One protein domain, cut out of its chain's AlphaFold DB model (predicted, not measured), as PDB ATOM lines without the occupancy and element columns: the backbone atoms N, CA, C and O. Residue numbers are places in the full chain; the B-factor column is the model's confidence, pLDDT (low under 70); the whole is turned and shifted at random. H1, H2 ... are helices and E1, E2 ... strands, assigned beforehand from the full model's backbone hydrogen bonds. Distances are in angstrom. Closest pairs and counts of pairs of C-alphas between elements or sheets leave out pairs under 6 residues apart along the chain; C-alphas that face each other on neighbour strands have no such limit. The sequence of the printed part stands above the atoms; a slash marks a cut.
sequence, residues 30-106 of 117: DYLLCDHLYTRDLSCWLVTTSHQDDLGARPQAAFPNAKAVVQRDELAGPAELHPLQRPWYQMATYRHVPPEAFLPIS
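Overview. This is residues 30 to 106 of the 117 residues of an uncharacterized protein of Streptomyces sp. BK340 (UniProt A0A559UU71). There is little regular structure: a flat body mostly of loops, with a small sheet of three parallel strands, E1 E2 E3, along one side. H1 lies at one end of the sheet, and H2 sits among the loops away from it. The printed part has 77 residues, 21 in named elements, E1 E2 H1 H2 E3 along the chain, class mixed. It is compact, radius of gyration of the C-alphas 12.5 A, spanning 33 by 30 by 15 A.

Arrangement. E1, residues 31 to 33, is parallel to E2, residues 67 to 71, at 28 degrees, with N 69 and O 32 within hydrogen-bond range at 2.8 A. H1, residues 72 to 76, only grazes the sheet; its O i to N i+4 pair is within range. H2, residues 91 to 94, too short for such a pair, is not on the sheet. E3, residues 102 to 105, is parallel to E2 at 34 degrees, with N 103 and O 68 at 2.8 A. E2, H1, H2 and E3 form a strand-helix-strand unit, parallel neighbour strands with helices between, its crossover right-handed.

Along the chain. E1 begins at C-alpha 31, (-27.289, 38.396, -8.882). E2 is 12.9 A long. E3, 9.5 A, ends at C-alpha 105, (-26.228, 47.780, -0.211).

Size, cuts and confidence. The printed part has no cut. The links E1 to E2 and H1 to H2 are long. Residues 39, 78 to 80, 90 to 91 and 93 have pLDDT under 70.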
ATOM      1  N   ASP A  30     -27.691  36.798 -12.803       95.38
ATOM      2  CA  ASP A  30     -26.985  38.084 -12.699       95.38
ATOM      3  C   ASP A  30     -26.660  38.490 -11.255       95.38
ATOM      4  O   ASP A  30     -25.721  39.251 -11.008       95.38
ATOM      5  N   TYR A  31     -27.422  37.989 -10.279       94.44
ATOM      6  CA  TYR A  31     -27.289  38.396  -8.882       94.44
ATOM      7  C   TYR A  31     -27.400  37.221  -7.913       94.44
ATOM      8  O   TYR A  31     -28.298  36.384  -8.017       94.44
ATOM      9  N   LEU A  32     -26.518  37.213  -6.915       93.25
ATOM     10  CA  LEU A  32     -26.595  36.354  -5.736       93.25
ATOM     11  C   LEU A  32     -26.797  37.235  -4.510       93.25
ATOM     12  O   LEU A  32     -25.907  37.991  -4.132       93.25
ATOM     13  N   LEU A  33     -27.953  37.141  -3.867       91.38
ATOM     14  CA  LEU A  33     -28.158  37.816  -2.592       91.38
ATOM     15  C   LEU A  33     -27.510  37.003  -1.469       91.38
ATOM     16  O   LEU A  33     -27.841  35.831  -1.280       91.38
ATOM     17  N   CYS A  34     -26.624  37.638  -0.708       87.75
ATOM     18  CA  CYS A  34     -26.118  37.099   0.547       87.75
ATOM     19  C   CYS A  34     -26.515  38.048   1.675       87.75
ATOM     20  O   CYS A  34     -26.080  39.195   1.730       87.75
ATOM     21  N   ASP A  35     -27.375  37.549   2.553       81.81
ATOM     22  CA  ASP A  35     -27.845  38.246   3.743       81.81
ATOM     23  C   ASP A  35     -26.734  38.398   4.789       81.81
ATOM     24  O   ASP A  35     -26.675  39.427   5.450       81.81
ATOM     25  N   HIS A  36     -25.831  37.413   4.875       83.06
ATOM     26  CA  HIS A  36     -24.659  37.426   5.751       83.06
ATOM     27  C   HIS A  36     -23.449  36.787   5.056       83.06
ATOM     28  O   HIS A  36     -23.575  35.775   4.356       83.06
ATOM     29  N   LEU A  37     -22.260  37.351   5.268       79.81
ATOM     30  CA  LEU A  37     -21.000  36.885   4.677       79.81
ATOM     31  C   LEU A  37     -20.148  36.070   5.649       79.81
ATOM     32  O   LEU A  37     -19.238  35.357   5.234       79.81
ATOM     33  N   TYR A  38     -20.416  36.137   6.945       70.00
ATOM     34  CA  TYR A  38     -19.457  35.688   7.952       70.00
ATOM     35  C   TYR A  38     -19.044  34.213   7.835       70.00
ATOM     36  O   TYR A  38     -17.902  33.900   8.135       70.00
ATOM     37  N   THR A  39     -19.904  33.328   7.323       64.75
ATOM     38  CA  THR A  39     -19.649  31.876   7.215       64.75
ATOM     39  C   THR A  39     -19.617  31.341   5.780       64.75
ATOM     40  O   THR A  39     -19.626  30.126   5.572       64.75
ATOM     41  N   ARG A  40     -19.641  32.221   4.772       75.56
ATOM     42  CA  ARG A  40     -19.963  31.850   3.387       75.56
ATOM     43  C   ARG A  40     -18.771  32.050   2.464       75.56
ATOM     44  O   ARG A  40     -18.515  33.160   2.030       75.56
ATOM     45  N   ASP A  41     -18.097  30.977   2.070       81.44
ATOM     46  CA  ASP A  41     -17.146  31.090   0.965       81.44
ATOM     47  C   ASP A  41     -17.891  31.315  -0.367       81.44
ATOM     48  O   ASP A  41     -18.756  30.527  -0.765       81.44
ATOM     49  N   LEU A  42     -17.576  32.423  -1.040       86.56
ATOM     50  CA  LEU A  42     -18.143  32.797  -2.338       86.56
ATOM     51  C   LEU A  42     -17.279  32.352  -3.521       86.56
ATOM     52  O   LEU A  42     -17.711  32.495  -4.666       86.56
ATOM     53  N   SER A  43     -16.095  31.791  -3.266       84.94
ATOM     54  CA  SER A  43     -15.112  31.416  -4.283       84.94
ATOM     55  C   SER A  43     -15.638  30.416  -5.316       84.94
ATOM     56  O   SER A  43     -15.267  30.482  -6.486       84.94
ATOM     57  N   CYS A  44     -16.530  29.509  -4.910       87.56
ATOM     58  CA  CYS A  44     -17.146  28.524  -5.797       87.56
ATOM     59  C   CYS A  44     -18.343  29.083  -6.582       87.56
ATOM     60  O   CYS A  44     -18.755  28.508  -7.590       87.56
ATOM     61  N   TRP A  45     -18.904  30.210  -6.141       91.94
ATOM     62  CA  TRP A  45     -20.085  30.819  -6.744       91.94
ATOM     63  C   TRP A  45     -19.721  31.916  -7.743       91.94
ATOM     64  O   TRP A  45     -20.300  31.956  -8.829       91.94
ATOM     65  N   LEU A  46     -18.762  32.769  -7.385       92.94
ATOM     66  CA  LEU A  46     -18.337  33.944  -8.143       92.94
ATOM     67  C   LEU A  46     -17.002  33.719  -8.855       92.94
ATOM     68  O   LEU A  46     -16.243  32.804  -8.543       92.94
ATOM     69  N   VAL A  47     -16.691  34.600  -9.807       90.19
ATOM     70  CA  VAL A  47     -15.366  34.639 -10.435       90.19
ATOM     71  C   VAL A  47     -14.316  35.018  -9.397       90.19
ATOM     72  O   VAL A  47     -14.501  35.952  -8.626       90.19
ATOM     73  N   THR A  48     -13.190  34.307  -9.413       90.62
ATOM     74  CA  THR A  48     -12.017  34.602  -8.585       90.62
ATOM     75  C   THR A  48     -10.830  35.004  -9.458       90.62
ATOM     76  O   THR A  48     -10.751  34.618 -10.629       90.62
ATOM     77  N   THR A  49      -9.899  35.795  -8.931       88.81
ATOM     78  CA  THR A  49      -8.783  36.388  -9.689       88.81
ATOM     79  C   THR A  49      -7.491  35.577  -9.623       88.81
ATOM     80  O   THR A  49      -6.635  35.741 -10.490       88.81
ATOM     81  N   SER A  50      -7.342  34.675  -8.650       86.56
ATOM     82  CA  SER A  50      -6.099  33.929  -8.439       86.56
ATOM     83  C   SER A  50      -6.324  32.486  -7.994       86.56
ATOM     84  O   SER A  50      -7.431  32.079  -7.639       86.56
ATOM     85  N   HIS A  51      -5.237  31.716  -8.008       88.62
ATOM     86  CA  HIS A  51      -5.152  30.416  -7.346       88.62
ATOM     87  C   HIS A  51      -5.359  30.570  -5.828       88.62
ATOM     88  O   HIS A  51      -5.026  31.622  -5.267       88.62
ATOM     89  N   GLN A  52      -5.969  29.558  -5.210       85.00
ATOM     90  CA  GLN A  52      -6.222  29.471  -3.774       85.00
ATOM     91  C   GLN A  52      -5.529  28.219  -3.231       85.00
ATOM     92  O   GLN A  52      -5.854  27.100  -3.638       85.00
ATOM     93  N   ASP A  53      -4.551  28.409  -2.343       85.06
ATOM     94  CA  ASP A  53      -3.670  27.337  -1.858       85.06
ATOM     95  C   ASP A  53      -4.430  26.232  -1.112       85.06
ATOM     96  O   ASP A  53      -4.119  25.052  -1.264       85.06
ATOM     97  N   ASP A  54      -5.460  26.602  -0.354       81.62
ATOM     98  CA  ASP A  54      -6.330  25.692   0.396       81.62
ATOM     99  C   ASP A  54      -7.189  24.802  -0.512       81.62
ATOM    100  O   ASP A  54      -7.511  23.672  -0.148       81.62
ATOM    101  N   LEU A  55      -7.508  25.282  -1.717       80.38
ATOM    102  CA  LEU A  55      -8.245  24.530  -2.734       80.38
ATOM    103  C   LEU A  55      -7.324  23.859  -3.763       80.38
ATOM    104  O   LEU A  55      -7.794  23.078  -4.591       80.38
ATOM    105  N   GLY A  56      -6.024  24.172  -3.754       88.44
ATOM    106  CA  GLY A  56      -5.048  23.668  -4.722       88.44
ATOM    107  C   GLY A  56      -5.326  24.090  -6.170       88.44
ATOM    108  O   GLY A  56      -4.684  23.585  -7.093       88.44
ATOM    109  N   ALA A  57      -6.250  25.024  -6.395       88.44
ATOM    110  CA  ALA A  57      -6.705  25.436  -7.717       88.44
ATOM    111  C   ALA A  57      -7.236  26.876  -7.707       88.44
ATOM    112  O   ALA A  57      -7.480  27.472  -6.662       88.44
ATOM    113  N   ARG A  58      -7.465  27.428  -8.903       88.81
ATOM    114  CA  ARG A  58      -8.360  28.579  -9.082       88.81
ATOM    115  C   ARG A  58      -9.782  28.043  -9.296       88.81
ATOM    116  O   ARG A  58     -10.000  27.396 -10.323       88.81
ATOM    117  N   PRO A  59     -10.734  28.285  -8.378       87.62
ATOM    118  CA  PRO A  59     -12.097  27.787  -8.521       87.62
ATOM    119  C   PRO A  59     -12.771  28.312  -9.788       87.62
ATOM    120  O   PRO A  59     -12.632  29.484 -10.148       87.62
ATOM    121  N   GLN A  60     -13.532  27.444 -10.451       90.56
ATOM    122  CA  GLN A  60     -14.418  27.857 -11.530       90.56
ATOM    123  C   GLN A  60     -15.732  28.363 -10.932       90.56
ATOM    124  O   GLN A  60     -16.398  27.639 -10.195       90.56
ATOM    125  N   ALA A  61     -16.114  29.589 -11.291       92.88
ATOM    126  CA  ALA A  61     -17.366  30.187 -10.850       92.88
ATOM    127  C   ALA A  61     -18.569  29.376 -11.339       92.88
ATOM    128  O   ALA A  61     -18.729  29.163 -12.546       92.88
ATOM    129  N   ALA A  62     -19.448  28.983 -10.419       94.81
ATOM    130  CA  ALA A  62     -20.728  28.392 -10.778       94.81
ATOM    131  C   ALA A  62     -21.618  29.388 -11.542       94.81
ATOM    132  O   ALA A  62     -22.309  28.978 -12.469       94.81
ATOM    133  N   PHE A  63     -21.573  30.679 -11.194       96.69
ATOM    134  CA  PHE A  63     -22.372  31.745 -11.804       96.69
ATOM    135  C   PHE A  63     -21.456  32.825 -12.405       96.69
ATOM    136  O   PHE A  63     -21.137  33.811 -11.741       96.69
ATOM    137  N   PRO A  64     -20.994  32.657 -13.657       94.62
ATOM    138  CA  PRO A  64     -19.904  33.464 -14.216       94.62
ATOM    139  C   PRO A  64     -20.254  34.942 -14.442       94.62
ATOM    140  O   PRO A  64     -19.346  35.765 -14.513       94.62
ATOM    141  N   ASN A  65     -21.544  35.275 -14.544       95.88
ATOM    142  CA  ASN A  65     -22.027  36.642 -14.767       95.88
ATOM    143  C   ASN A  65     -22.533  37.311 -13.482       95.88
ATOM    144  O   ASN A  65     -22.860  38.499 -13.500       95.88
ATOM    145  N   ALA A  66     -22.617  36.567 -12.375       96.69
ATOM    146  CA  ALA A  66     -23.291  37.046 -11.186       96.69
ATOM    147  C   ALA A  66     -22.450  38.046 -10.388       96.69
ATOM    148  O   ALA A  66     -21.238  37.886 -10.227       96.69
ATOM    149  N   LYS A  67     -23.133  39.025  -9.794       95.44
ATOM    150  CA  LYS A  67     -22.613  39.857  -8.705       95.44
ATOM    151  C   LYS A  67     -23.270  39.481  -7.383       95.44
ATOM    152  O   LYS A  67     -24.465  39.196  -7.333       95.44
ATOM    153  N   ALA A  68     -22.513  39.522  -6.294       94.25
ATOM    154  CA  ALA A  68     -23.053  39.328  -4.957       94.25
ATOM    155  C   ALA A  68     -23.627  40.632  -4.397       94.25
ATOM    156  O   ALA A  68     -22.895  41.594  -4.171       94.25
ATOM    157  N   VAL A  69     -24.933  40.647  -4.134       94.06
ATOM    158  CA  VAL A  69     -25.592  41.708  -3.367       94.06
ATOM    159  C   VAL A  69     -25.404  41.409  -1.887       94.06
ATOM    160  O   VAL A  69     -25.824  40.353  -1.415       94.06
ATOM    161  N   VAL A  70     -24.748  42.320  -1.174       92.00
ATOM    162  CA  VAL A  70     -24.290  42.121   0.211       92.00
ATOM    163  C   VAL A  70     -24.456  43.402   1.012       92.00
ATOM    164  O   VAL A  70     -24.400  44.495   0.447       92.00
ATOM    165  N   GLN A  71     -24.625  43.306   2.328       91.12
ATOM    166  CA  GLN A  71     -24.572  44.497   3.177       91.12
ATOM    167  C   GLN A  71     -23.149  45.064   3.194       91.12
ATOM    168  O   GLN A  71     -22.168  44.327   3.302       91.12
ATOM    169  N   ARG A  72     -23.022  46.388   3.085       89.44
ATOM    170  CA  ARG A  72     -21.719  47.069   3.087       89.44
ATOM    171  C   ARG A  72     -20.903  46.742   4.340       89.44
ATOM    172  O   ARG A  72     -19.702  46.514   4.230       89.44
ATOM    173  N   ASP A  73     -21.559  46.681   5.494       85.69
ATOM    174  CA  ASP A  73     -20.903  46.447   6.784       85.69
ATOM    175  C   ASP A  73     -20.338  45.018   6.892       85.69
ATOM    176  O   ASP A  73     -19.320  44.792   7.544       85.69
ATOM    177  N   GLU A  74     -20.926  44.059   6.170       84.00
ATOM    178  CA  GLU A  74     -20.423  42.684   6.072       84.00
ATOM    179  C   GLU A  74     -19.113  42.606   5.266       84.00
ATOM    180  O   GLU A  74     -18.217  41.827   5.599       84.00
ATOM    181  N   LEU A  75     -18.982  43.430   4.218       82.50
ATOM    182  CA  LEU A  75     -17.757  43.522   3.412       82.50
ATOM    183  C   LEU A  75     -16.630  44.253   4.132       82.50
ATOM    184  O   LEU A  75     -15.469  43.879   3.977       82.50
ATOM    185  N   ALA A  76     -16.963  45.295   4.896       78.56
ATOM    186  CA  ALA A  76     -15.982  46.059   5.659       78.56
ATOM    187  C   ALA A  76     -15.279  45.198   6.723       78.56
ATOM    188  O   ALA A  76     -14.161  45.519   7.126       78.56
ATOM    189  N   GLY A  77     -15.905  44.089   7.137       70.75
ATOM    190  CA  GLY A  77     -15.455  43.294   8.270       70.75
ATOM    191  C   GLY A  77     -15.730  44.027   9.585       70.75
ATOM    192  O   GLY A  77     -15.549  45.242   9.663       70.75
ATOM    193  N   PRO A  78     -16.136  43.349  10.669       61.41
ATOM    194  CA  PRO A  78     -16.290  44.023  11.936       61.41
ATOM    195  C   PRO A  78     -14.892  44.258  12.494       61.41
ATOM    196  O   PRO A  78     -14.214  43.337  12.960       61.41
ATOM    197  N   ALA A  79     -14.475  45.524  12.472       59.97
ATOM    198  CA  ALA A  79     -13.304  46.009  13.196       59.97
ATOM    199  C   ALA A  79     -13.362  45.635  14.695       59.97
ATOM    200  O   ALA A  79     -12.331  45.534  15.354       59.97
ATOM    201  N   GLU A  80     -14.569  45.358  15.202       66.12
ATOM    202  CA  GLU A  80     -14.883  45.005  16.587       66.12
ATOM    203  C   GLU A  80     -15.454  43.579  16.730       66.12
ATOM    204  O   GLU A  80     -16.287  43.321  17.597       66.12
ATOM    205  N   LEU A  81     -15.035  42.622  15.887       72.06
ATOM    206  CA  LEU A  81     -15.426  41.216  16.070       72.06
ATOM    207  C   LEU A  81     -15.086  40.743  17.484       72.06
ATOM    208  O   LEU A  81     -13.916  40.738  17.885       72.06
ATOM    209  N   HIS A  82     -16.092  40.243  18.203       76.94
ATOM    210  CA  HIS A  82     -15.857  39.600  19.487       76.94
ATOM    211  C   HIS A  82     -14.867  38.433  19.295       76.94
ATOM    212  O   HIS A  82     -15.004  37.681  18.323       76.94
ATOM    213  N   PRO A  83     -13.897  38.203  20.202       80.19
ATOM    214  CA  PRO A  83     -12.888  37.153  20.044       80.19
ATOM    215  C   PRO A  83     -13.444  35.762  19.707       80.19
ATOM    216  O   PRO A  83     -12.827  35.031  18.940       80.19
ATOM    217  N   LEU A  84     -14.637  35.424  20.209       82.88
ATOM    218  CA  LEU A  84     -15.313  34.150  19.919       82.88
ATOM    219  C   LEU A  84     -15.902  34.047  18.501       82.88
ATOM    220  O   LEU A  84     -16.145  32.941  18.027       82.88
ATOM    221  N   GLN A  85     -16.139  35.169  17.823       74.75
ATOM    222  CA  GLN A  85     -16.671  35.211  16.456       74.75
ATOM    223  C   GLN A  85     -15.556  35.153  15.403       74.75
ATOM    224  O   GLN A  85     -15.783  34.665  14.299       74.75
ATOM    225  N   ARG A  86     -14.337  35.596  15.748       76.81
ATOM    226  CA  ARG A  86     -13.183  35.676  14.829       76.81
ATOM    227  C   ARG A  86     -12.863  34.364  14.092       76.81
ATOM    228  O   ARG A  86     -12.629  34.452  12.891       76.81
ATOM    229  N   PRO A  87     -12.882  33.169  14.722       77.56
ATOM    230  CA  PRO A  87     -12.554  31.921  14.024       77.56
ATOM    231  C   PRO A  87     -13.534  31.566  12.904       77.56
ATOM    232  O   PRO A  87     -13.186  30.835  11.984       77.56
ATOM    233  N   TRP A  88     -14.762  32.072  12.993       70.00
ATOM    234  CA  TRP A  88     -15.816  31.783  12.030       70.00
ATOM    235  C   TRP A  88     -15.770  32.715  10.828       70.00
ATOM    236  O   TRP A  88     -16.412  32.410   9.834       70.00
ATOM    237  N   TYR A  89     -15.016  33.815  10.911       71.38
ATOM    238  CA  TYR A  89     -15.033  34.881   9.925       71.38
ATOM    239  C   TYR A  89     -14.014  34.644   8.807       71.38
ATOM    240  O   TYR A  89     -12.807  34.817   8.981       71.38
ATOM    241  N   GLN A  90     -14.502  34.310   7.614       69.62
ATOM    242  CA  GLN A  90     -13.655  33.964   6.469       69.62
ATOM    243  C   GLN A  90     -13.286  35.175   5.593       69.62
ATOM    244  O   GLN A  90     -13.367  35.106   4.375       69.62
ATOM    245  N   MET A  91     -12.833  36.305   6.161       68.06
ATOM    246  CA  MET A  91     -12.445  37.475   5.330       68.06
ATOM    247  C   MET A  91     -11.379  37.133   4.293       68.06
ATOM    248  O   MET A  91     -11.335  37.700   3.203       68.06
ATOM    249  N   ALA A  92     -10.508  36.193   4.652       70.69
ATOM    250  CA  ALA A  92      -9.395  35.790   3.829       70.69
ATOM    251  C   ALA A  92      -9.845  35.148   2.505       70.69
ATOM    252  O   ALA A  92      -9.090  35.247   1.546       70.69
ATOM    253  N   THR A  93     -11.028  34.530   2.414       69.69
ATOM    254  CA  THR A  93     -11.503  33.912   1.160       69.69
ATOM    255  C   THR A  93     -11.961  34.965   0.147       69.69
ATOM    256  O   THR A  93     -11.769  34.800  -1.058       69.69
ATOM    257  N   TYR A  94     -12.436  36.125   0.615       76.69
ATOM    258  CA  TYR A  94     -12.867  37.227  -0.252       76.69
ATOM    259  C   TYR A  94     -11.728  37.977  -0.937       76.69
ATOM    260  O   TYR A  94     -11.974  38.637  -1.941       76.69
ATOM    261  N   ARG A  95     -10.477  37.833  -0.476       80.44
ATOM    262  CA  ARG A  95      -9.302  38.456  -1.122       80.44
ATOM    263  C   ARG A  95      -9.143  38.051  -2.593       80.44
ATOM    264  O   ARG A  95      -8.507  38.757  -3.368       80.44
ATOM    265  N   HIS A  96      -9.690  36.892  -2.950       86.50
ATOM    266  CA  HIS A  96      -9.619  36.319  -4.286       86.50
ATOM    267  C   HIS A  96     -10.818  36.691  -5.158       86.50
ATOM    268  O   HIS A  96     -10.805  36.385  -6.347       86.50
ATOM    269  N   VAL A  97     -11.850  37.320  -4.593       89.06
ATOM    270  CA  VAL A  97     -13.035  37.769  -5.327       89.06
ATOM    271  C   VAL A  97     -12.803  39.223  -5.756       89.06
ATOM    272  O   VAL A  97     -12.456  40.055  -4.914       89.06
ATOM    273  N   PRO A  98     -12.956  39.558  -7.048       91.19
ATOM    274  CA  PRO A  98     -12.751  40.918  -7.518       91.19
ATOM    275  C   PRO A  98     -13.761  41.881  -6.868       91.19
ATOM    276  O   PRO A  98     -14.940  41.530  -6.765       91.19
ATOM    277  N   PRO A  99     -13.362  43.105  -6.474       90.38
ATOM    278  CA  PRO A  99     -14.274  44.081  -5.874       90.38
ATOM    279  C   PRO A  99     -15.529  44.357  -6.716       90.38
ATOM    280  O   PRO A  99     -16.615  44.529  -6.171       90.38
ATOM    281  N   GLU A 100     -15.411  44.349  -8.045       93.00
ATOM    282  CA  GLU A 100     -16.513  44.564  -8.987       93.00
ATOM    283  C   GLU A 100     -17.554  43.431  -9.027       93.00
ATOM    284  O   GLU A 100     -18.653  43.628  -9.561       93.00
ATOM    285  N   ALA A 101     -17.229  42.264  -8.456       93.31
ATOM    286  CA  ALA A 101     -18.175  41.171  -8.252       93.31
ATOM    287  C   ALA A 101     -19.091  41.413  -7.041       93.31
ATOM    288  O   ALA A 101     -20.046  40.663  -6.854       93.31
ATOM    289  N   PHE A 102     -18.854  42.462  -6.245       93.06
ATOM    290  CA  PHE A 102     -19.727  42.859  -5.145       93.06
ATOM    291  C   PHE A 102     -20.601  44.065  -5.503       93.06
ATOM    292  O   PHE A 102     -20.157  45.044  -6.104       93.06
ATOM    293  N   LEU A 103     -21.860  44.008  -5.074       94.62
ATOM    294  CA  LEU A 103     -22.834  45.093  -5.131       94.62
ATOM    295  C   LEU A 103     -23.285  45.430  -3.695       94.62
ATOM    296  O   LEU A 103     -24.295  44.898  -3.226       94.62
ATOM    297  N   PRO A 104     -22.527  46.268  -2.962       93.50
ATOM    298  CA  PRO A 104     -22.845  46.607  -1.582       93.50
ATOM    299  C   PRO A 104     -24.112  47.457  -1.475       93.50
ATOM    300  O   PRO A 104     -24.218  48.512  -2.102       93.50
ATOM    301  N   ILE A 105     -25.028  47.039  -0.606       93.69
ATOM    302  CA  ILE A 105     -26.228  47.780  -0.211       93.69
ATOM    303  C   ILE A 105     -26.119  48.260   1.240       93.69
ATOM    304  O   ILE A 105     -25.264  47.808   2.003       93.69
ATOM    305  N   SER A 106     -26.968  49.214   1.615       92.19
ATOM    306  CA  SER A 106     -27.057  49.728   2.983       92.19
ATOM    307  C   SER A 106     -28.515  49.836   3.397       92.19
ATOM    308  O   SER A 106     -29.348  50.308   2.622       92.19
TER     309      SER A 106